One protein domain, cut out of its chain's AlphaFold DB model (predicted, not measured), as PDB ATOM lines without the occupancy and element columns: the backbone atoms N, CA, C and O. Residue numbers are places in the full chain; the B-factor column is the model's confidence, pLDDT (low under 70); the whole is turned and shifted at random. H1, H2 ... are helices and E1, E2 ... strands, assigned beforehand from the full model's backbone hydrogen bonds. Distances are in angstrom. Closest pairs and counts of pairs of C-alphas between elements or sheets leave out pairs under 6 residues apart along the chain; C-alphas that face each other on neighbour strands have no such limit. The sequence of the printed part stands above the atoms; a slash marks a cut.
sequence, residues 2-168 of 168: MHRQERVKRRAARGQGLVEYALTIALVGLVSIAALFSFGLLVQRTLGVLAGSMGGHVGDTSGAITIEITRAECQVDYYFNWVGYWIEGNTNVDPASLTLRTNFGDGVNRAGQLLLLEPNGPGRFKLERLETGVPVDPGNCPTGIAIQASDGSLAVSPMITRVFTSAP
ATOM      1  N   MET A   2      -8.094 169.585 -26.058       53.56
ATOM      2  CA  MET A   2      -7.182 169.928 -24.938       53.56
ATOM      3  C   MET A   2      -7.857 170.212 -23.572       53.56
ATOM      4  O   MET A   2      -7.445 171.113 -22.860       53.56
ATOM      5  N   HIS A   3      -8.891 169.457 -23.162       54.47
ATOM      6  CA  HIS A   3      -9.585 169.705 -21.872       54.47
ATOM      7  C   HIS A   3      -9.666 168.511 -20.899       54.47
ATOM      8  O   HIS A   3     -10.382 168.568 -19.901       54.47
ATOM      9  N   ARG A   4      -8.934 167.411 -21.133       57.50
ATOM     10  CA  ARG A   4      -9.103 166.179 -20.329       57.50
ATOM     11  C   ARG A   4      -8.138 166.021 -19.144       57.50
ATOM     12  O   ARG A   4      -8.399 165.186 -18.284       57.50
ATOM     13  N   GLN A   5      -7.059 166.803 -19.053       56.53
ATOM     14  CA  GLN A   5      -5.988 166.539 -18.075       56.53
ATOM     15  C   GLN A   5      -6.187 167.142 -16.670       56.53
ATOM     16  O   GLN A   5      -5.611 166.627 -15.714       56.53
ATOM     17  N   GLU A   6      -7.040 168.151 -16.472       54.53
ATOM     18  CA  GLU A   6      -7.165 168.785 -15.143       54.53
ATOM     19  C   GLU A   6      -7.988 167.984 -14.122       54.53
ATOM     20  O   GLU A   6      -7.791 168.123 -12.912       54.53
ATOM     21  N   ARG A   7      -8.883 167.089 -14.563       54.62
ATOM     22  CA  ARG A   7      -9.741 166.332 -13.628       54.62
ATOM     23  C   ARG A   7      -9.000 165.239 -12.854       54.62
ATOM     24  O   ARG A   7      -9.472 164.840 -11.792       54.62
ATOM     25  N   VAL A   8      -7.846 164.776 -13.339       56.25
ATOM     26  CA  VAL A   8      -7.075 163.707 -12.680       56.25
ATOM     27  C   VAL A   8      -6.359 164.232 -11.428       56.25
ATOM     28  O   VAL A   8      -6.326 163.542 -10.412       56.25
ATOM     29  N   LYS A   9      -5.897 165.492 -11.428       53.78
ATOM     30  CA  LYS A   9      -5.180 166.078 -10.279       53.78
ATOM     31  C   LYS A   9      -6.062 166.296  -9.042       53.78
ATOM     32  O   LYS A   9      -5.583 166.149  -7.924       53.78
ATOM     33  N   ARG A  10      -7.365 166.573  -9.203       53.91
ATOM     34  CA  ARG A  10      -8.266 166.826  -8.056       53.91
ATOM     35  C   ARG A  10      -8.668 165.573  -7.269       53.91
ATOM     36  O   ARG A  10      -9.084 165.705  -6.123       53.91
ATOM     37  N   ARG A  11      -8.548 164.365  -7.839       54.44
ATOM     38  CA  ARG A  11      -8.847 163.114  -7.108       54.44
ATOM     39  C   ARG A  11      -7.699 162.656  -6.203       54.44
ATOM     40  O   ARG A  11      -7.976 162.044  -5.181       54.44
ATOM     41  N   ALA A  12      -6.450 163.007  -6.517       54.88
ATOM     42  CA  ALA A  12      -5.289 162.636  -5.702       54.88
ATOM     43  C   ALA A  12      -5.241 163.368  -4.343       54.88
ATOM     44  O   ALA A  12      -4.861 162.776  -3.339       54.88
ATOM     45  N   ALA A  13      -5.720 164.616  -4.275       54.91
ATOM     46  CA  ALA A  13      -5.675 165.428  -3.054       54.91
ATOM     47  C   ALA A  13      -6.611 164.950  -1.921       54.91
ATOM     48  O   ALA A  13      -6.433 165.343  -0.775       54.91
ATOM     49  N   ARG A  14      -7.606 164.095  -2.209       56.59
ATOM     50  CA  ARG A  14      -8.523 163.551  -1.182       56.59
ATOM     51  C   ARG A  14      -8.040 162.246  -0.538       56.59
ATOM     52  O   ARG A  14      -8.591 161.861   0.484       56.59
ATOM     53  N   GLY A  15      -7.027 161.580  -1.100       56.22
ATOM     54  CA  GLY A  15      -6.482 160.325  -0.557       56.22
ATOM     55  C   GLY A  15      -5.343 160.508   0.450       56.22
ATOM     56  O   GLY A  15      -5.050 159.594   1.213       56.22
ATOM     57  N   GLN A  16      -4.722 161.689   0.478       63.66
ATOM     58  CA  GLN A  16      -3.518 161.937   1.275       63.66
ATOM     59  C   GLN A  16      -3.807 161.979   2.787       63.66
ATOM     60  O   GLN A  16      -3.026 161.449   3.570       63.66
ATOM     61  N   GLY A  17      -4.984 162.477   3.191       70.00
ATOM     62  CA  GLY A  17      -5.378 162.510   4.604       70.00
ATOM     63  C   GLY A  17      -5.666 161.129   5.207       70.00
ATOM     64  O   GLY A  17      -5.388 160.901   6.377       70.00
ATOM     65  N   LEU A  18      -6.175 160.168   4.421       81.81
ATOM     66  CA  LEU A  18      -6.457 158.810   4.922       81.81
ATOM     67  C   LEU A  18      -5.177 158.055   5.300       81.81
ATOM     68  O   LEU A  18      -5.169 157.307   6.275       81.81
ATOM     69  N   VAL A  19      -4.101 158.270   4.543       87.81
ATOM     70  CA  VAL A  19      -2.801 157.647   4.813       87.81
ATOM     71  C   VAL A  19      -2.178 158.213   6.090       87.81
ATOM     72  O   VAL A  19      -1.667 157.444   6.901       87.81
ATOM     73  N   GLU A  20      -2.273 159.525   6.318       85.00
ATOM     74  CA  GLU A  20      -1.768 160.153   7.549       85.00
ATOM     75  C   GLU A  20      -2.502 159.655   8.801       85.00
ATOM     76  O   GLU A  20      -1.853 159.342   9.801       85.00
ATOM     77  N   TYR A  21      -3.831 159.502   8.736       88.75
ATOM     78  CA  TYR A  21      -4.622 158.934   9.835       88.75
ATOM     79  C   TYR A  21      -4.284 157.464  10.104       88.75
ATOM     80  O   TYR A  21      -4.132 157.061  11.257       88.75
ATOM     81  N   ALA A  22      -4.124 156.650   9.057       88.56
ATOM     82  CA  ALA A  22      -3.727 155.253   9.220       88.56
ATOM     83  C   ALA A  22      -2.339 155.132   9.876       88.56
ATOM     84  O   ALA A  22      -2.144 154.303  10.766       88.56
ATOM     85  N   LEU A  23      -1.396 155.998   9.487       91.25
ATOM     86  CA  LEU A  23      -0.052 156.033  10.058       91.25
ATOM     87  C   LEU A  23      -0.063 156.461  11.534       91.25
ATOM     88  O   LEU A  23       0.639 155.862  12.347       91.25
ATOM     89  N   THR A  24      -0.885 157.447  11.906       92.94
ATOM     90  CA  THR A  24      -1.019 157.863  13.314       92.94
ATOM     91  C   THR A  24      -1.631 156.765  14.176       92.94
ATOM     92  O   THR A  24      -1.113 156.494  15.255       92.94
ATOM     93  N   ILE A  25      -2.676 156.082  13.697       92.81
ATOM     94  CA  ILE A  25      -3.279 154.952  14.423       92.81
ATOM     95  C   ILE A  25      -2.257 153.824  14.613       92.81
ATOM     96  O   ILE A  25      -2.140 153.285  15.713       92.81
ATOM     97  N   ALA A  26      -1.482 153.496  13.574       94.44
ATOM     98  CA  ALA A  26      -0.437 152.481  13.666       94.44
ATOM     99  C   ALA A  26       0.637 152.854  14.702       94.44
ATOM    100  O   ALA A  26       1.012 152.017  15.523       94.44
ATOM    101  N   LEU A  27       1.090 154.113  14.714       95.00
ATOM    102  CA  LEU A  27       2.084 154.598  15.672       95.00
ATOM    103  C   LEU A  27       1.559 154.530  17.114       95.00
ATOM    104  O   LEU A  27       2.241 154.012  17.996       95.00
ATOM    105  N   VAL A  28       0.328 154.998  17.349       96.38
ATOM    106  CA  VAL A  28      -0.317 154.946  18.671       96.38
ATOM    107  C   VAL A  28      -0.483 153.501  19.142       96.38
ATOM    108  O   VAL A  28      -0.219 153.203  20.308       96.38
ATOM    109  N   GLY A  29      -0.861 152.584  18.247       96.00
ATOM    110  CA  GLY A  29      -0.956 151.158  18.555       96.00
ATOM    111  C   GLY A  29       0.387 150.560  18.978       96.00
ATOM    112  O   GLY A  29       0.468 149.880  19.997       96.00
ATOM    113  N   LEU A  30       1.458 150.874  18.247       94.75
ATOM    114  CA  LEU A  30       2.805 150.376  18.533       94.75
ATOM    115  C   LEU A  30       3.324 150.894  19.886       94.75
ATOM    116  O   LEU A  30       3.833 150.118  20.695       94.75
ATOM    117  N   VAL A  31       3.105 152.180  20.175       94.44
ATOM    118  CA  VAL A  31       3.424 152.784  21.481       94.44
ATOM    119  C   VAL A  31       2.619 152.127  22.607       94.44
ATOM    120  O   VAL A  31       3.172 151.831  23.664       94.44
ATOM    121  N   SER A  32       1.336 151.837  22.378       95.00
ATOM    122  CA  SER A  32       0.473 151.188  23.374       95.00
ATOM    123  C   SER A  32       0.939 149.765  23.696       95.00
ATOM    124  O   SER A  32       1.000 149.391  24.866       95.00
ATOM    125  N   ILE A  33       1.328 148.983  22.683       92.69
ATOM    126  CA  ILE A  33       1.875 147.629  22.873       92.69
ATOM    127  C   ILE A  33       3.176 147.685  23.683       92.69
ATOM    128  O   ILE A  33       3.329 146.935  24.647       92.69
ATOM    129  N   ALA A  34       4.091 148.600  23.347       90.38
ATOM    130  CA  ALA A  34       5.347 148.768  24.078       90.38
ATOM    131  C   ALA A  34       5.122 149.168  25.550       90.38
ATOM    132  O   ALA A  34       5.790 148.646  26.450       90.38
ATOM    133  N   ALA A  35       4.151 150.050  25.807       90.00
ATOM    134  CA  ALA A  35       3.774 150.455  27.158       90.00
ATOM    135  C   ALA A  35       3.207 149.279  27.969       90.00
ATOM    136  O   ALA A  35       3.655 149.037  29.090       90.00
ATOM    137  N   LEU A  36       2.281 148.505  27.391       88.88
ATOM    138  CA  LEU A  36       1.689 147.333  28.048       88.88
ATOM    139  C   LEU A  36       2.730 146.249  28.346       88.88
ATOM    140  O   LEU A  36       2.716 145.673  29.432       88.88
ATOM    141  N   PHE A  37       3.660 146.004  27.419       84.19
ATOM    142  CA  PHE A  37       4.730 145.025  27.611       84.19
ATOM    143  C   PHE A  37       5.650 145.419  28.774       84.19
ATOM    144  O   PHE A  37       5.952 144.607  29.648       84.19
ATOM    145  N   SER A  38       6.026 146.699  28.836       79.62
ATOM    146  CA  SER A  38       6.837 147.247  29.928       79.62
ATOM    147  C   SER A  38       6.117 147.139  31.275       79.62
ATOM    148  O   SER A  38       6.725 146.787  32.286       79.62
ATOM    149  N   PHE A  39       4.805 147.395  31.288       83.50
ATOM    150  CA  PHE A  39       3.985 147.293  32.493       83.50
ATOM    151  C   PHE A  39       3.860 145.843  32.983       83.50
ATOM    152  O   PHE A  39       3.972 145.591  34.181       83.50
ATOM    153  N   GLY A  40       3.708 144.879  32.068       75.00
ATOM    154  CA  GLY A  40       3.646 143.452  32.400       75.00
ATOM    155  C   GLY A  40       4.894 142.953  33.136       75.00
ATOM    156  O   GLY A  40       4.775 142.303  34.176       75.00
ATOM    157  N   LEU A  41       6.086 143.336  32.665       73.44
ATOM    158  CA  LEU A  41       7.354 142.987  33.321       73.44
ATOM    159  C   LEU A  41       7.459 143.570  34.739       73.44
ATOM    160  O   LEU A  41       7.997 142.935  35.646       73.44
ATOM    161  N   LEU A  42       6.936 144.778  34.947       71.94
ATOM    162  CA  LEU A  42       6.966 145.452  36.245       71.94
ATOM    163  C   LEU A  42       6.014 144.793  37.259       71.94
ATOM    164  O   LEU A  42       6.355 144.637  38.435       71.94
ATOM    165  N   VAL A  43       4.843 144.356  36.789       74.94
ATOM    166  CA  VAL A  43       3.854 143.633  37.598       74.94
ATOM    167  C   VAL A  43       4.378 142.255  38.014       74.94
ATOM    168  O   VAL A  43       4.258 141.894  39.181       74.94
ATOM    169  N   GLN A  44       5.034 141.508  37.120       67.38
ATOM    170  CA  GLN A  44       5.644 140.216  37.477       67.38
ATOM    171  C   GLN A  44       6.678 140.352  38.605       67.38
ATOM    172  O   GLN A  44       6.689 139.551  39.540       67.38
ATOM    173  N   ARG A  45       7.503 141.407  38.564       65.69
ATOM    174  CA  ARG A  45       8.517 141.680  39.597       65.69
ATOM    175  C   ARG A  45       7.900 141.955  40.966       65.69
ATOM    176  O   ARG A  45       8.373 141.434  41.971       65.69
ATOM    177  N   THR A  46       6.851 142.772  41.008       67.69
ATOM    178  CA  THR A  46       6.191 143.157  42.265       67.69
ATOM    179  C   THR A  46       5.353 142.020  42.843       67.69
ATOM    180  O   THR A  46       5.410 141.774  44.048       67.69
ATOM    181  N   LEU A  47       4.640 141.271  41.999       68.44
ATOM    182  CA  LEU A  47       3.863 140.110  42.435       68.44
ATOM    183  C   LEU A  47       4.741 138.975  42.964       68.44
ATOM    184  O   LEU A  47       4.333 138.315  43.911       68.44
ATOM    185  N   GLY A  48       5.944 138.770  42.417       61.41
ATOM    186  CA  GLY A  48       6.877 137.757  42.918       61.41
ATOM    187  C   GLY A  48       7.267 137.971  44.384       61.41
ATOM    188  O   GLY A  48       7.182 137.055  45.201       61.41
ATOM    189  N   VAL A  49       7.624 139.207  44.742       64.50
ATOM    190  CA  VAL A  49       7.989 139.560  46.125       64.50
ATOM    191  C   VAL A  49       6.779 139.460  47.058       64.50
ATOM    192  O   VAL A  49       6.893 138.929  48.163       64.50
ATOM    193  N   LEU A  50       5.604 139.912  46.602       66.50
ATOM    194  CA  LEU A  50       4.364 139.804  47.374       66.50
ATOM    195  C   LEU A  50       3.965 138.340  47.606       66.50
ATOM    196  O   LEU A  50       3.663 137.970  48.738       66.50
ATOM    197  N   ALA A  51       4.038 137.492  46.578       67.44
ATOM    198  CA  ALA A  51       3.753 136.064  46.688       67.44
ATOM    199  C   ALA A  51       4.689 135.377  47.692       67.44
ATOM    200  O   ALA A  51       4.208 134.656  48.565       67.44
ATOM    201  N   GLY A  52       5.994 135.671  47.641       60.69
ATOM    202  CA  GLY A  52       6.951 135.189  48.640       60.69
ATOM    203  C   GLY A  52       6.599 135.656  50.058       60.69
ATOM    204  O   GLY A  52       6.591 134.855  50.987       60.69
ATOM    205  N   SER A  53       6.215 136.927  50.232       63.28
ATOM    206  CA  SER A  53       5.842 137.477  51.547       63.28
ATOM    207  C   SER A  53       4.562 136.878  52.148       63.28
ATOM    208  O   SER A  53       4.411 136.859  53.366       63.28
ATOM    209  N   MET A  54       3.656 136.358  51.314       71.69
ATOM    210  CA  MET A  54       2.418 135.700  51.753       71.69
ATOM    211  C   MET A  54       2.592 134.190  51.992       71.69
ATOM    212  O   MET A  54       1.605 133.488  52.208       71.69
ATOM    213  N   GLY A  55       3.828 133.674  51.957       55.88
ATOM    214  CA  GLY A  55       4.111 132.249  52.147       55.88
ATOM    215  C   GLY A  55       3.940 131.398  50.889       55.88
ATOM    216  O   GLY A  55       3.933 130.172  50.974       55.88
ATOM    217  N   GLY A  56       3.796 132.022  49.718       54.88
ATOM    218  CA  GLY A  56       3.794 131.313  48.450       54.88
ATOM    219  C   GLY A  56       5.180 130.749  48.144       54.88
ATOM    220  O   GLY A  56       6.169 131.477  48.160       54.88
ATOM    221  N   HIS A  57       5.233 129.460  47.821       59.66
ATOM    222  CA  HIS A  57       6.364 128.856  47.129       59.66
ATOM    223  C   HIS A  57       5.983 128.723  45.660       59.66
ATOM    224  O   HIS A  57       5.121 127.920  45.305       59.66
ATOM    225  N   VAL A  58       6.603 129.529  44.807       65.50
ATOM    226  CA  VAL A  58       6.524 129.349  43.356       65.50
ATOM    227  C   VAL A  58       7.935 129.030  42.911       65.50
ATOM    228  O   VAL A  58       8.793 129.905  42.932       65.50
ATOM    229  N   GLY A  59       8.189 127.765  42.599       57.34
ATOM    230  CA  GLY A  59       9.356 127.368  41.824       57.34
ATOM    231  C   GLY A  59       8.909 127.296  40.379       57.34
ATOM    232  O   GLY A  59       8.179 126.371  40.017       57.34
ATOM    233  N   ASP A  60       9.262 128.292  39.574       55.81
ATOM    234  CA  ASP A  60       8.918 128.238  38.166       55.81
ATOM    235  C   ASP A  60       9.890 127.289  37.456       55.81
ATOM    236  O   ASP A  60      11.093 127.531  37.366       55.81
ATOM    237  N   THR A  61       9.358 126.154  37.007       54.50
ATOM    238  CA  THR A  61      10.024 125.234  36.072       54.50
ATOM    239  C   THR A  61       9.545 125.462  34.638       54.50
ATOM    240  O   THR A  61       9.875 124.680  33.747       54.50
ATOM    241  N   SER A  62       8.766 126.523  34.383       47.66
ATOM    242  CA  SER A  62       8.312 126.898  33.043       47.66
ATOM    243  C   SER A  62       9.450 127.525  32.224       47.66
ATOM    244  O   SER A  62       9.426 128.711  31.901       47.66
ATOM    245  N   GLY A  63      10.453 126.728  31.859       60.31
ATOM    246  CA  GLY A  63      11.584 127.175  31.050       60.31
ATOM    247  C   GLY A  63      12.697 126.135  30.949       60.31
ATOM    248  O   GLY A  63      12.657 125.081  31.578       60.31
ATOM    249  N   ALA A  64      13.714 126.434  30.137       80.00
ATOM    250  CA  ALA A  64      14.960 125.668  30.142       80.00
ATOM    251  C   ALA A  64      15.778 125.926  31.418       80.00
ATOM    252  O   ALA A  64      16.653 125.125  31.738       80.00
ATOM    253  N   ILE A  65      15.506 127.025  32.131       87.81
ATOM    254  CA  ILE A  65      16.149 127.392  33.391       87.81
ATOM    255  C   ILE A  65      15.299 126.891  34.559       87.81
ATOM    256  O   ILE A  65      14.096 127.125  34.613       87.81
ATOM    257  N   THR A  66      15.938 126.216  35.509       90.31
ATOM    258  CA  THR A  66      15.329 125.786  36.764       90.31
ATOM    259  C   THR A  66      15.949 126.557  37.920       90.31
ATOM    260  O   THR A  66      17.171 126.722  38.003       90.31
ATOM    261  N   ILE A  67      15.097 127.056  38.813       93.69
ATOM    262  CA  ILE A  67      15.501 127.723  40.050       93.69
ATOM    263  C   ILE A  67      14.587 127.209  41.157       93.69
ATOM    264  O   ILE A  67      13.364 127.258  41.044       93.69
ATOM    265  N   GLU A  68      15.178 126.728  42.238       94.25
ATOM    266  CA  GLU A  68      14.461 126.260  43.417       94.25
ATOM    267  C   GLU A  68      15.157 126.807  44.657       94.25
ATOM    268  O   GLU A  68      16.366 126.654  44.808       94.25
ATOM    269  N   ILE A  69      14.400 127.435  45.554       95.50
ATOM    270  CA  ILE A  69      14.912 127.908  46.841       95.50
ATOM    271  C   ILE A  69      14.644 126.812  47.870       95.50
ATOM    272  O   ILE A  69      13.490 126.517  48.171       95.50
ATOM    273  N   THR A  70      15.703 126.212  48.411       95.56
ATOM    274  CA  THR A  70      15.606 125.140  49.416       95.56
ATOM    275  C   THR A  70      15.684 125.678  50.839       95.56
ATOM    276  O   THR A  70      15.165 125.059  51.766       95.56
ATOM    277  N   ARG A  71      16.318 126.842  51.021       96.19
ATOM    278  CA  ARG A  71      16.439 127.522  52.309       96.19
ATOM    279  C   ARG A  71      16.406 129.030  52.110       96.19
ATOM    280  O   ARG A  71      17.096 129.556  51.244       96.19
ATOM    281  N   ALA A  72      15.633 129.718  52.939       96.62
ATOM    282  CA  ALA A  72      15.596 131.172  53.002       96.62
ATOM    283  C   ALA A  72      15.389 131.591  54.458       96.62
ATOM    284  O   ALA A  72      14.268 131.562  54.970       96.62
ATOM    285  N   GLU A  73      16.480 131.928  55.139       96.88
ATOM    286  CA  GLU A  73      16.466 132.322  56.544       96.88
ATOM    287  C   GLU A  73      17.137 133.679  56.760       96.88
ATOM    288  O   GLU A  73      18.202 133.965  56.211       96.88
ATOM    289  N   CYS A  74      16.518 134.496  57.606       96.38
ATOM    290  CA  CYS A  74      17.111 135.700  58.161       96.38
ATOM    291  C   CYS A  74      17.348 135.451  59.646       96.38
ATOM    292  O   CYS A  74      16.407 135.172  60.390       96.38
ATOM    293  N   GLN A  75      18.601 135.488  60.075       96.12
ATOM    294  CA  GLN A  75      18.964 135.270  61.468       96.12
ATOM    295  C   GLN A  75      19.232 136.611  62.133       96.12
ATOM    296  O   GLN A  75      19.992 137.425  61.616       96.12
ATOM    297  N   VAL A  76      18.595 136.824  63.275       95.31
ATOM    298  CA  VAL A  76      18.759 137.991  64.134       95.31
ATOM    299  C   VAL A  76      19.352 137.493  65.433       95.31
ATOM    300  O   VAL A  76      18.689 136.774  66.178       95.31
ATOM    301  N   ASP A  77      20.598 137.853  65.695       94.06
ATOM    302  CA  ASP A  77      21.315 137.420  66.881       94.06
ATOM    303  C   ASP A  77      21.570 138.610  67.804       94.06
ATOM    304  O   ASP A  77      22.420 139.464  67.546       94.06
ATOM    305  N   TYR A  78      20.809 138.672  68.898       93.69
ATOM    306  CA  TYR A  78      20.957 139.701  69.926       93.69
ATOM    307  C   TYR A  78      22.198 139.496  70.794       93.69
ATOM    308  O   TYR A  78      22.692 140.462  71.372       93.69
ATOM    309  N   TYR A  79      22.705 138.266  70.901       91.12
ATOM    310  CA  TYR A  79      23.868 137.956  71.725       91.12
ATOM    311  C   TYR A  79      25.157 138.442  71.057       91.12
ATOM    312  O   TYR A  79      25.970 139.127  71.676       91.12
ATOM    313  N   PHE A  80      25.321 138.139  69.772       89.88
ATOM    314  CA  PHE A  80      26.457 138.594  68.972       89.88
ATOM    315  C   PHE A  80      26.204 139.935  68.263       89.88
ATOM    316  O   PHE A  80      27.100 140.456  67.598       89.88
ATOM    317  N   ASN A  81      25.008 140.504  68.423       92.25
ATOM    318  CA  ASN A  81      24.586 141.789  67.879       92.25
ATOM    319  C   ASN A  81      24.749 141.896  66.345       92.25
ATOM    320  O   ASN A  81      25.385 142.826  65.842       92.25
ATOM    321  N   TRP A  82      24.157 140.961  65.598       93.38
ATOM    322  CA  TRP A  82      24.144 140.999  64.130       93.38
ATOM    323  C   TRP A  82      22.830 140.489  63.523       93.38
ATOM    324  O   TRP A  82      22.035 139.807  64.166       93.38
ATOM    325  N   VAL A  83      22.613 140.839  62.254       94.69
ATOM    326  CA  VAL A  83      21.556 140.291  61.391       94.69
ATOM    327  C   VAL A  83      22.230 139.668  60.176       94.69
ATOM    328  O   VAL A  83      23.248 140.181  59.719       94.69
ATOM    329  N   GLY A  84      21.736 138.548  59.667       94.88
ATOM    330  CA  GLY A  84      22.325 137.921  58.492       94.88
ATOM    331  C   GLY A  84      21.352 137.068  57.699       94.88
ATOM    332  O   GLY A  84      20.277 136.705  58.170       94.88
ATOM    333  N   TYR A  85      21.766 136.739  56.486       95.69
ATOM    334  CA  TYR A  85      20.975 136.049  55.481       95.69
ATOM    335  C   TYR A  85      21.620 134.712  55.136       95.69
ATOM    336  O   TYR A  85      22.802 134.685  54.794       95.69
ATOM    337  N   TRP A  86      20.832 133.637  55.189       96.75
ATOM    338  CA  TRP A  86      21.192 132.287  54.755       96.75
ATOM    339  C   TRP A  86      20.181 131.820  53.722       96.75
ATOM    340  O   TRP A  86      19.068 131.403  54.052       96.75
ATOM    341  N   ILE A  87      20.568 131.917  52.457       97.38
ATOM    342  CA  ILE A  87      19.743 131.513  51.324       97.38
ATOM    343  C   ILE A  87      20.479 130.404  50.591       97.38
ATOM    344  O   ILE A  87      21.660 130.541  50.295       97.38
ATOM    345  N   GLU A  88      19.795 129.316  50.277       97.69
ATOM    346  CA  GLU A  88      20.347 128.202  49.513       97.69
ATOM    347  C   GLU A  88      19.306 127.702  48.516       97.69
ATOM    348  O   GLU A  88      18.093 127.847  48.717       97.69
ATOM    349  N   GLY A  89      19.782 127.103  47.432       96.62
ATOM    350  CA  GLY A  89      18.893 126.527  46.442       96.62
ATOM    351  C   GLY A  89      19.600 125.781  45.325       96.62
ATOM    352  O   GLY A  89      20.830 125.689  45.278       96.62
ATOM    353  N   ASN A  90      18.788 125.239  44.424       96.50
ATOM    354  CA  ASN A  90      19.224 124.518  43.240       96.50
ATOM    355  C   ASN A  90      18.981 125.371  41.995       96.50
ATOM    356  O   ASN A  90      17.975 126.071  41.885       96.50
ATOM    357  N   THR A  91      19.892 125.292  41.032       95.62
ATOM    358  CA  THR A  91      19.713 125.911  39.722       95.62
ATOM    359  C   THR A  91      20.540 125.205  38.658       95.62
ATOM    360  O   THR A  91      21.578 124.627  38.963       95.62
ATOM    361  N   ASN A  92      20.110 125.251  37.401       95.06
ATOM    362  CA  ASN A  92      20.896 124.756  36.269       95.06
ATOM    363  C   ASN A  92      21.645 125.859  35.495       95.06
ATOM    364  O   ASN A  92      22.232 125.565  34.453       95.06
ATOM    365  N   VAL A  93      21.645 127.101  35.989       95.00
ATOM    366  CA  VAL A  93      22.409 128.221  35.413       95.00
ATOM    367  C   VAL A  93      23.464 128.747  36.378       95.00
ATOM    368  O   VAL A  93      23.499 128.379  37.547       95.00
ATOM    369  N   ASP A  94      24.362 129.597  35.881       95.94
ATOM    370  CA  ASP A  94      25.378 130.233  36.718       95.94
ATOM    371  C   ASP A  94      24.711 131.121  37.791       95.94
ATOM    372  O   ASP A  94      23.984 132.053  37.421       95.94
ATOM    373  N   PRO A  95      24.954 130.892  39.099       96.06
ATOM    374  CA  PRO A  95      24.418 131.727  40.173       96.06
ATOM    375  C   PRO A  95      24.738 133.217  40.025       96.06
ATOM    376  O   PRO A  95      23.926 134.046  40.428       96.06
ATOM    377  N   ALA A  96      25.861 133.573  39.391       94.75
ATOM    378  CA  ALA A  96      26.220 134.969  39.142       94.75
ATOM    379  C   ALA A  96      25.285 135.670  38.134       94.75
ATOM    380  O   ALA A  96      25.241 136.898  38.080       94.75
ATOM    381  N   SER A  97      24.536 134.904  37.332       94.56
ATOM    382  CA  SER A  97      23.530 135.426  36.398       94.56
ATOM    383  C   SER A  97      22.149 135.622  37.033       94.56
ATOM    384  O   SER A  97      21.267 136.233  36.424       94.56
ATOM    385  N   LEU A  98      21.952 135.109  38.250       95.12
ATOM    386  CA  LEU A  98      20.696 135.202  38.977       95.12
ATOM    387  C   LEU A  98      20.620 136.516  39.755       95.12
ATOM    388  O   LEU A  98      21.571 136.949  40.401       95.12
ATOM    389  N   THR A  99      19.447 137.140  39.733       95.19
ATOM    390  CA  THR A  99      19.160 138.343  40.517       95.19
ATOM    391  C   THR A  99      18.321 137.971  41.730       95.19
ATOM    392  O   THR A  99      17.158 137.592  41.583       95.19
ATOM    393  N   LEU A 100      18.885 138.109  42.932       95.44
ATOM    394  CA  LEU A 100      18.113 138.068  44.173       95.44
ATOM    395  C   LEU A 100      17.325 139.374  44.328       95.44
ATOM    396  O   LEU A 100      17.848 140.453  44.084       95.44
ATOM    397  N   ARG A 101      16.077 139.291  44.768       93.25
ATOM    398  CA  ARG A 101      15.200 140.422  45.067       93.25
ATOM    399  C   ARG A 101      14.595 140.230  46.449       93.25
ATOM    400  O   ARG A 101      14.173 139.129  46.803       93.25
ATOM    401  N   THR A 102      14.526 141.314  47.204       92.44
ATOM    402  CA  THR A 102      13.871 141.381  48.515       92.44
ATOM    403  C   THR A 102      12.824 142.499  48.496       92.44
ATOM    404  O   THR A 102      12.729 143.261  47.532       92.44
ATOM    405  N   ASN A 103      12.055 142.662  49.572       87.31
ATOM    406  CA  ASN A 103      11.201 143.841  49.753       87.31
ATOM    407  C   ASN A 103      11.989 145.150  49.977       87.31
ATOM    408  O   ASN A 103      11.372 146.211  50.040       87.31
ATOM    409  N   PHE A 104      13.322 145.098  50.090       88.81
ATOM    410  CA  PHE A 104      14.188 146.280  50.164       88.81
ATOM    411  C   PHE A 104      14.723 146.719  48.797       88.81
ATOM    412  O   PHE A 104      15.082 147.883  48.632       88.81
ATOM    413  N   GLY A 105      14.749 145.820  47.811       89.44
ATOM    414  CA  GLY A 105      15.203 146.127  46.460       89.44
ATOM    415  C   GLY A 105      15.847 144.945  45.740       89.44
ATOM    416  O   GLY A 105      15.851 143.806  46.215       89.44
ATOM    417  N   ASP A 106      16.399 145.249  44.568       91.88
ATOM    418  CA  ASP A 106      17.064 144.282  43.699       91.88
ATOM    419  C   ASP A 106      18.522 144.110  44.138       91.88
ATOM    420  O   ASP A 106      19.321 145.041  44.063       91.88
ATOM    421  N   GLY A 107      18.866 142.909  44.597       88.75
ATOM    422  CA  GLY A 107      20.231 142.506  44.917       88.75
ATOM    423  C   GLY A 107      20.844 143.256  46.091       88.75
ATOM    424  O   GLY A 107      22.066 143.309  46.177       88.75
ATOM    425  N   VAL A 108      20.035 143.854  46.969       91.75
ATOM    426  CA  VAL A 108      20.518 144.629  48.119       91.75
ATOM    427  C   VAL A 108      19.753 144.314  49.400       91.75
ATOM    428  O   VAL A 108      18.571 143.955  49.370       91.75
ATOM    429  N   ASN A 109      20.442 144.450  50.533       89.88
ATOM    430  CA  ASN A 109      19.824 144.459  51.860       89.88
ATOM    431  C   ASN A 109      19.349 145.869  52.250       89.88
ATOM    432  O   ASN A 109      19.435 146.817  51.463       89.88
ATOM    433  N   ARG A 110      18.852 146.022  53.481       89.25
ATOM    434  CA  ARG A 110      18.352 147.303  53.993       89.25
ATOM    435  C   ARG A 110      19.463 148.350  54.113       89.25
ATOM    436  O   ARG A 110      19.199 149.533  53.915       89.25
ATOM    437  N   ALA A 111      20.696 147.922  54.387       89.94
ATOM    438  CA  ALA A 111      21.885 148.779  54.385       89.94
ATOM    439  C   ALA A 111      22.355 149.219  52.982       89.94
ATOM    440  O   ALA A 111      23.304 149.995  52.876       89.94
ATOM    441  N   GLY A 112      21.743 148.718  51.901       89.69
ATOM    442  CA  GLY A 112      22.190 148.969  50.528       89.69
ATOM    443  C   GLY A 112      23.439 148.176  50.123       89.69
ATOM    444  O   GLY A 112      24.071 148.489  49.114       89.69
ATOM    445  N   GLN A 113      23.822 147.158  50.895       91.25
ATOM    446  CA  GLN A 113      24.924 146.257  50.563       91.25
ATOM    447  C   GLN A 113      24.459 145.219  49.548       91.25
ATOM    448  O   GLN A 113      23.352 144.689  49.656       91.25
ATOM    449  N   LEU A 114      25.327 144.906  48.585       91.94
ATOM    450  CA  LEU A 114      25.032 143.924  47.549       91.94
ATOM    451  C   LEU A 114      24.900 142.512  48.133       91.94
ATOM    452  O   LEU A 114      25.754 142.040  48.883       91.94
ATOM    453  N   LEU A 115      23.838 141.829  47.720       94.12
ATOM    454  CA  LEU A 115      23.517 140.449  48.039       94.12
ATOM    455  C   LEU A 115      23.725 139.596  46.784       94.12
ATOM    456  O   LEU A 115      22.844 139.491  45.932       94.12
ATOM    457  N   LEU A 116      24.921 139.019  46.665       94.56
ATOM    458  CA  LEU A 116      25.318 138.193  45.525       94.56
ATOM    459  C   LEU A 116      25.168 136.709  45.856       94.56
ATOM    460  O   LEU A 116      25.586 136.264  46.925       94.56
ATOM    461  N   LEU A 117      24.580 135.959  44.924       96.69
ATOM    462  CA  LEU A 117      24.498 134.505  45.006       96.69
ATOM    463  C   LEU A 117      25.830 133.905  44.550       96.69
ATOM    464  O   LEU A 117      26.376 134.268  43.510       96.69
ATOM    465  N   GLU A 118      26.345 132.978  45.342       96.75
ATOM    466  CA  GLU A 118      27.622 132.309  45.135       96.75
ATOM    467  C   GLU A 118      27.379 130.824  44.800       96.75
ATOM    468  O   GLU A 118      26.415 130.226  45.290       96.75
ATOM    469  N   PRO A 119      28.233 130.183  43.983       97.19
ATOM    470  CA  PRO A 119      28.151 128.744  43.745       97.19
ATOM    471  C   PRO A 119      28.306 127.921  45.033       97.19
ATOM    472  O   PRO A 119      29.214 128.161  45.827       97.19
ATOM    473  N   ASN A 120      27.459 126.901  45.210       96.69
ATOM    474  CA  ASN A 120      27.491 125.984  46.361       96.69
ATOM    475  C   ASN A 120      27.616 124.509  45.932       96.69
ATOM    476  O   ASN A 120      26.932 123.619  46.441       96.69
ATOM    477  N   GLY A 121      28.464 124.262  44.932       95.06
ATOM    478  CA  GLY A 121      28.610 122.965  44.271       95.06
ATOM    479  C   GLY A 121      27.803 122.850  42.971       95.06
ATOM    480  O   GLY A 121      27.168 123.816  42.539       95.06
ATOM    481  N   PRO A 122      27.851 121.683  42.302       94.94
ATOM    482  CA  PRO A 122      27.197 121.488  41.012       94.94
ATOM    483  C   PRO A 122      25.685 121.706  41.100       94.94
ATOM    484  O   PRO A 122      24.999 121.026  41.860       94.94
ATOM    485  N   GLY A 123      25.182 122.649  40.305       94.38
ATOM    486  CA  GLY A 123      23.756 122.956  40.210       94.38
ATOM    487  C   GLY A 123      23.150 123.586  41.469       94.38
ATOM    488  O   GLY A 123      21.957 123.425  41.722       94.38
ATOM    489  N   ARG A 124      23.965 124.248  42.299       96.81
ATOM    490  CA  ARG A 124      23.538 124.835  43.574       96.81
ATOM    491  C   ARG A 124      24.071 126.243  43.754       96.81
ATOM    492  O   ARG A 124      25.185 126.557  43.334       96.81
ATOM    493  N   PHE A 125      23.305 127.056  44.467       97.31
ATOM    494  CA  PHE A 125      23.711 128.388  44.892       97.31
ATOM    495  C   PHE A 125      23.542 128.555  46.398       97.31
ATOM    496  O   PHE A 125      22.770 127.840  47.044       97.31
ATOM    497  N   LYS A 126      24.263 129.527  46.952       97.88
ATOM    498  CA  LYS A 126      24.073 130.005  48.314       97.88
ATOM    499  C   LYS A 126      24.289 131.507  48.427       97.88
ATOM    500  O   LYS A 126      24.940 132.118  47.587       97.88
ATOM    501  N   LEU A 127      23.791 132.081  49.506       97.12
ATOM    502  CA  LEU A 127      24.159 133.393  50.000       97.12
ATOM    503  C   LEU A 127      24.238 133.312  51.517       97.12
ATOM    504  O   LEU A 127      23.265 132.946  52.172       97.12
ATOM    505  N   GLU A 128      25.399 133.674  52.049       95.69
ATOM    506  CA  GLU A 128      25.668 133.765  53.482       95.69
ATOM    507  C   GLU A 128      26.275 135.142  53.746       95.69
ATOM    508  O   GLU A 128      27.448 135.389  53.457       95.69
ATOM    509  N   ARG A 129      25.458 136.088  54.217       94.31
ATOM    510  CA  ARG A 129      25.902 137.475  54.421       94.31
ATOM    511  C   ARG A 129      25.408 138.030  55.740       94.31
ATOM    512  O   ARG A 129      24.213 138.037  55.999       94.31
ATOM    513  N   LEU A 130      26.345 138.554  56.523       92.62
ATOM    514  CA  LEU A 130      26.057 139.374  57.691       92.62
ATOM    515  C   LEU A 130      25.792 140.809  57.239       92.62
ATOM    516  O   LEU A 130      26.569 141.381  56.472       92.62
ATOM    517  N   GLU A 131      24.704 141.382  57.722       89.50
ATOM    518  CA  GLU A 131      24.372 142.783  57.552       89.50
ATOM    519  C   GLU A 131      25.081 143.604  58.625       89.50
ATOM    520  O   GLU A 131      25.003 143.324  59.823       89.50
ATOM    521  N   THR A 132      25.805 144.624  58.179       85.31
ATOM    522  CA  THR A 132      26.530 145.534  59.064       85.31
ATOM    523  C   THR A 132      25.927 146.929  58.978       85.31
ATOM    524  O   THR A 132      25.442 147.351  57.932       85.31
ATOM    525  N   GLY A 133      25.941 147.659  60.096       83.88
ATOM    526  CA  GLY A 133      25.412 149.027  60.148       83.88
ATOM    527  C   GLY A 133      23.886 149.133  60.248       83.88
ATOM    528  O   GLY A 133      23.350 150.222  60.062       83.88
ATOM    529  N   VAL A 134      23.190 148.039  60.567       88.50
ATOM    530  CA  VAL A 134      21.735 148.011  60.781       88.50
ATOM    531  C   VAL A 134      21.441 147.570  62.216       88.50
ATOM    532  O   VAL A 134      22.154 146.709  62.734       88.50
ATOM    533  N   PRO A 135      20.431 148.153  62.892       92.31
ATOM    534  CA  PRO A 135      20.016 147.692  64.211       92.31
ATOM    535  C   PRO A 135      19.637 146.206  64.207       92.31
ATOM    536  O   PRO A 135      19.072 145.698  63.240       92.31
ATOM    537  N   VAL A 136      19.897 145.509  65.308       93.75
ATOM    538  CA  VAL A 136      19.481 144.111  65.466       93.75
ATOM    539  C   VAL A 136      18.007 144.085  65.843       93.75
ATOM    540  O   VAL A 136      17.635 144.265  67.001       93.75
ATOM    541  N   ASP A 137      17.161 143.935  64.831       93.19
ATOM    542  CA  ASP A 137      15.706 143.948  64.956       93.19
ATOM    543  C   ASP A 137      15.107 142.983  63.916       93.19
ATOM    544  O   ASP A 137      15.455 143.082  62.735       93.19
ATOM    545  N   PRO A 138      14.199 142.068  64.303       91.44
ATOM    546  CA  PRO A 138      13.416 141.243  63.383       91.44
ATOM    547  C   PRO A 138      12.733 142.025  62.259       91.44
ATOM    548  O   PRO A 138      12.604 141.509  61.153       91.44
ATOM    549  N   GLY A 139      12.347 143.283  62.490       91.94
ATOM    550  CA  GLY A 139      11.792 144.168  61.464       91.94
ATOM    551  C   GLY A 139      12.780 144.567  60.360       91.94
ATOM    552  O   GLY A 139      12.378 145.190  59.376       91.94
ATOM    553  N   ASN A 140      14.068 144.237  60.504       92.12
ATOM    554  CA  ASN A 140      15.086 144.402  59.464       92.12
ATOM    555  C   ASN A 140      15.233 143.171  58.568       92.12
ATOM    556  O   ASN A 140      15.887 143.265  57.533       92.12
ATOM    557  N   CYS A 141      14.583 142.056  58.900       94.06
ATOM    558  CA  CYS A 141      14.519 140.912  58.010       94.06
ATOM    559  C   CYS A 141      13.521 141.159  56.870       94.06
ATOM    560  O   CYS A 141      12.419 141.665  57.100       94.06
ATOM    561  N   PRO A 142      13.863 140.782  55.628       93.69
ATOM    562  CA  PRO A 142      12.905 140.770  54.549       93.69
ATOM    563  C   PRO A 142      11.845 139.712  54.844       93.69
ATOM    564  O   PRO A 142      12.129 138.690  55.461       93.69
ATOM    565  N   THR A 143      10.619 139.946  54.394       92.81
ATOM    566  CA  THR A 143       9.501 139.012  54.617       92.81
ATOM    567  C   THR A 143       9.476 137.882  53.591       92.81
ATOM    568  O   THR A 143       8.889 136.828  53.815       92.81
ATOM    569  N   GLY A 144      10.114 138.093  52.444       91.38
ATOM    570  CA  GLY A 144      10.187 137.131  51.358       91.38
ATOM    571  C   GLY A 144      11.292 137.500  50.387       91.38
ATOM    572  O   GLY A 144      11.793 138.628  50.380       91.38
ATOM    573  N   ILE A 145      11.663 136.527  49.569       94.19
ATOM    574  CA  ILE A 145      12.658 136.694  48.520       94.19
ATOM    575  C   ILE A 145      12.140 136.161  47.200       94.19
ATOM    576  O   ILE A 145      11.299 135.261  47.152       94.19
ATOM    577  N   ALA A 146      12.695 136.711  46.132       94.00
ATOM    578  CA  ALA A 146      12.530 136.202  44.790       94.00
ATOM    579  C   ALA A 146      13.898 136.112  44.109       94.00
ATOM    580  O   ALA A 146      14.707 137.025  44.228       94.00
ATOM    581  N   ILE A 147      14.170 135.027  43.400       94.88
ATOM    582  CA  ILE A 147      15.373 134.844  42.592       94.88
ATOM    583  C   ILE A 147      14.929 134.743  41.143       94.88
ATOM    584  O   ILE A 147      14.095 133.905  40.809       94.88
ATOM    585  N   GLN A 148      15.465 135.620  40.302       93.06
ATOM    586  CA  GLN A 148      15.059 135.754  38.910       93.06
ATOM    587  C   GLN A 148      16.239 135.514  37.968       93.06
ATOM    588  O   GLN A 148      17.313 136.084  38.170       93.06
ATOM    589  N   ALA A 149      16.032 134.717  36.922       92.94
ATOM    590  CA  ALA A 149      16.970 134.585  35.810       92.94
ATOM    591  C   ALA A 149      16.712 135.629  34.710       92.94
ATOM    592  O   ALA A 149      15.677 136.295  34.665       92.94
ATOM    593  N   SER A 150      17.664 135.762  33.789       89.94
ATOM    594  CA  SER A 150      17.595 136.710  32.670       89.94
ATOM    595  C   SER A 150      16.472 136.423  31.665       89.94
ATOM    596  O   SER A 150      16.044 137.341  30.969       89.94
ATOM    597  N   ASP A 151      15.973 135.186  31.600       87.19
ATOM    598  CA  ASP A 151      14.850 134.780  30.746       87.19
ATOM    599  C   ASP A 151      13.469 135.065  31.365       87.19
ATOM    600  O   ASP A 151      12.447 134.878  30.708       87.19
ATOM    601  N   GLY A 152      13.438 135.550  32.610       85.56
ATOM    602  CA  GLY A 152      12.219 135.834  33.359       85.56
ATOM    603  C   GLY A 152      11.795 134.736  34.334       85.56
ATOM    604  O   GLY A 152      10.925 135.021  35.157       85.56
ATOM    605  N   SER A 153      12.426 133.552  34.307       88.38
ATOM    606  CA  SER A 153      12.163 132.464  35.259       88.38
ATOM    607  C   SER A 153      12.351 132.948  36.693       88.38
ATOM    608  O   SER A 153      13.297 133.687  36.989       88.38
ATOM    609  N   LEU A 154      11.447 132.543  37.584       90.19
ATOM    610  CA  LEU A 154      11.343 133.092  38.931       90.19
ATOM    611  C   LEU A 154      11.168 131.982  39.971       90.19
ATOM    612  O   LEU A 154      10.288 131.137  39.849       90.19
ATOM    613  N   ALA A 155      11.950 132.037  41.042       91.94
ATOM    614  CA  ALA A 155      11.687 131.285  42.262       91.94
ATOM    615  C   ALA A 155      11.368 132.251  43.398       91.94
ATOM    616  O   ALA A 155      12.081 133.234  43.579       91.94
ATOM    617  N   VAL A 156      10.329 131.982  44.181       92.88
ATOM    618  CA  VAL A 156       9.969 132.799  45.349       92.88
ATOM    619  C   VAL A 156       9.850 131.928  46.588       92.88
ATOM    620  O   VAL A 156       9.415 130.777  46.516       92.88
ATOM    621  N   SER A 157      10.246 132.484  47.728       92.56
ATOM    622  CA  SER A 157      10.105 131.831  49.027       92.56
ATOM    623  C   SER A 157       9.823 132.867  50.111       92.56
ATOM    624  O   SER A 157      10.414 133.956  50.072       92.56
ATOM    625  N   PRO A 158       8.993 132.544  51.118       92.88
ATOM    626  CA  PRO A 158       9.005 133.282  52.371       92.88
ATOM    627  C   PRO A 158      10.393 133.218  53.003       92.88
ATOM    628  O   PRO A 158      11.119 132.231  52.854       92.88
ATOM    629  N   MET A 159      10.747 134.284  53.712       94.06
ATOM    630  CA  MET A 159      11.971 134.352  54.499       94.06
ATOM    631  C   MET A 159      11.638 134.010  55.951       94.06
ATOM    632  O   MET A 159      10.842 134.690  56.600       94.06
ATOM    633  N   ILE A 160      12.248 132.953  56.479       95.25
ATOM    634  CA  ILE A 160      12.037 132.527  57.862       95.25
ATOM    635  C   ILE A 160      12.940 133.362  58.767       95.25
ATOM    636  O   ILE A 160      14.163 133.276  58.687       95.25
ATOM    637  N   THR A 161      12.343 134.152  59.657       95.25
ATOM    638  CA  THR A 161      13.110 134.913  60.651       95.25
ATOM    639  C   THR A 161      13.404 134.037  61.865       95.25
ATOM    640  O   THR A 161      12.482 133.559  62.527       95.25
ATOM    641  N   ARG A 162      14.686 133.825  62.170       95.06
ATOM    642  CA  ARG A 162      15.149 133.141  63.383       95.06
ATOM    643  C   ARG A 162      15.768 134.154  64.327       95.06
ATOM    644  O   ARG A 162      16.667 134.887  63.933       95.06
ATOM    645  N   VAL A 163      15.300 134.173  65.567       94.75
ATOM    646  CA  VAL A 163      15.785 135.101  66.591       94.75
ATOM    647  C   VAL A 163      16.560 134.325  67.645       94.75
ATOM    648  O   VAL A 163      16.022 133.399  68.252       94.75
ATOM    649  N   PHE A 164      17.807 134.722  67.869       92.12
ATOM    650  CA  PHE A 164      18.691 134.170  68.885       92.12
ATOM    651  C   PHE A 164      18.896 135.216  69.981       92.12
ATOM    652  O   PHE A 164      19.372 136.323  69.731       92.12
ATOM    653  N   THR A 165      18.489 134.881  71.204       91.19
ATOM    654  CA  THR A 165      18.594 135.766  72.381       91.19
ATOM    655  C   THR A 165      19.636 135.298  73.392       91.19
ATOM    656  O   THR A 165      19.892 135.984  74.378       91.19
ATOM    657  N   SER A 166      20.223 134.122  73.183       83.62
ATOM    658  CA  SER A 166      21.211 133.506  74.066       83.62
ATOM    659  C   SER A 166      22.221 132.714  73.245       83.62
ATOM    660  O   SER A 166      21.903 132.289  72.133       83.62
ATOM    661  N   ALA A 167      23.412 132.494  73.808       75.75
ATOM    662  CA  ALA A 167      24.407 131.615  73.203       75.75
ATOM    663  C   ALA A 167      23.815 130.205  72.952       75.75
ATOM    664  O   ALA A 167      23.008 129.753  73.774       75.75
ATOM    665  N   PRO A 168      24.164 129.560  71.821       65.88
ATOM    666  CA  PRO A 168      23.671 128.233  71.450       65.88
ATOM    667  C   PRO A 168      24.152 127.116  72.385       65.88
ATOM    668  O   PRO A 168      25.229 127.269  73.009       65.88
TER     669      PRO A 168
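What this domain is: This is residues 2 to 168 of the 168 residues of an uncharacterized protein of Candidatus Thermofonsia Clade 1 bacterium (UniProt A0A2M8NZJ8). A long helical arm sticks out from a compact head: residues 2 to 40, with H1 and much of H2, stand free and make the length. The head is a sandwich of two sheets partly face to face, E4 E2 E1 E7 and the smaller E3 E5 E6, and the last part of H2, residues 44 to 53, packs on the smaller sheet. The 167 printed residues hold two named helices and seven named strands, in the order H1 H2 E1 E2 E3 E4 E5 E6 E7, of mixed class. The larger sheet is mixed and the smaller all antiparallel. The whole is extended, with a radius of gyration of the C-alphas of 26.7 A and spans of 110 by 35 by 24 A.

How they stand to each other: H1, residues 6 to 12, and H2, residues 16 to 53, meet only through their tight link. H2 is on the sheet of E3, residues 99 to 102, E5, residues 144 to 148, and E6, residues 154 to 158, as two layers, a helix on one face of a sheet. It only just stands up from that sheet, its line rising 40.1 degrees; its closest C-alphas to E5 are Ser 53 and Gly 144, 4.4 A apart. E1, residues 67 to 77, and E2, residues 82 to 91, form a hairpin, with N 84 and O 75 at 2.8 A. E4, residues 124 to 131, is antiparallel to E2, with N 127 and O 87 at 2.7 A. E3 and E5 are antiparallel, with N 101 and O 146 at 2.7 A. E5 and E6 form a hairpin, with N 147 and O 155 at 2.8 A. E6 runs on into E7, residues 160 to 164, at 40 degrees. E7 is parallel to E1, with N 162 and O 74 at 2.8 A. Between the two sheets of the sandwich, the closest C-alphas of E1 and E6 are Ile 67 and Ala 155, 5.7 A apart. O i to N i+4 pairs are within hydrogen-bond range in 0 of 3 in H1, with 1 of 4 O i to N i+3 pairs, and in 33 of 34 in H2.

Where its parts are: H1 begins at C-alpha 6, (-7.165, 168.785, -15.143), and is 11.4 A long. H2 is 56.7 A long and ends at C-alpha 53, (5.842, 137.477, 51.547). E1 measures 29.1 A, E2 29.0 A and E4 22.8 A. E7 ends at C-alpha 164, (18.691, 134.170, 68.885).

The domain as a whole: The C-alphas of Met 2 and Ala 167, the two farthest apart, are 110.0 A apart. The printed part has no cut. The links H2 to E1, E3 to E4 and E4 to E5 are long. pLDDT is under 70 at residues 2 to 16, 44 to 53, 55 to 63 and 168.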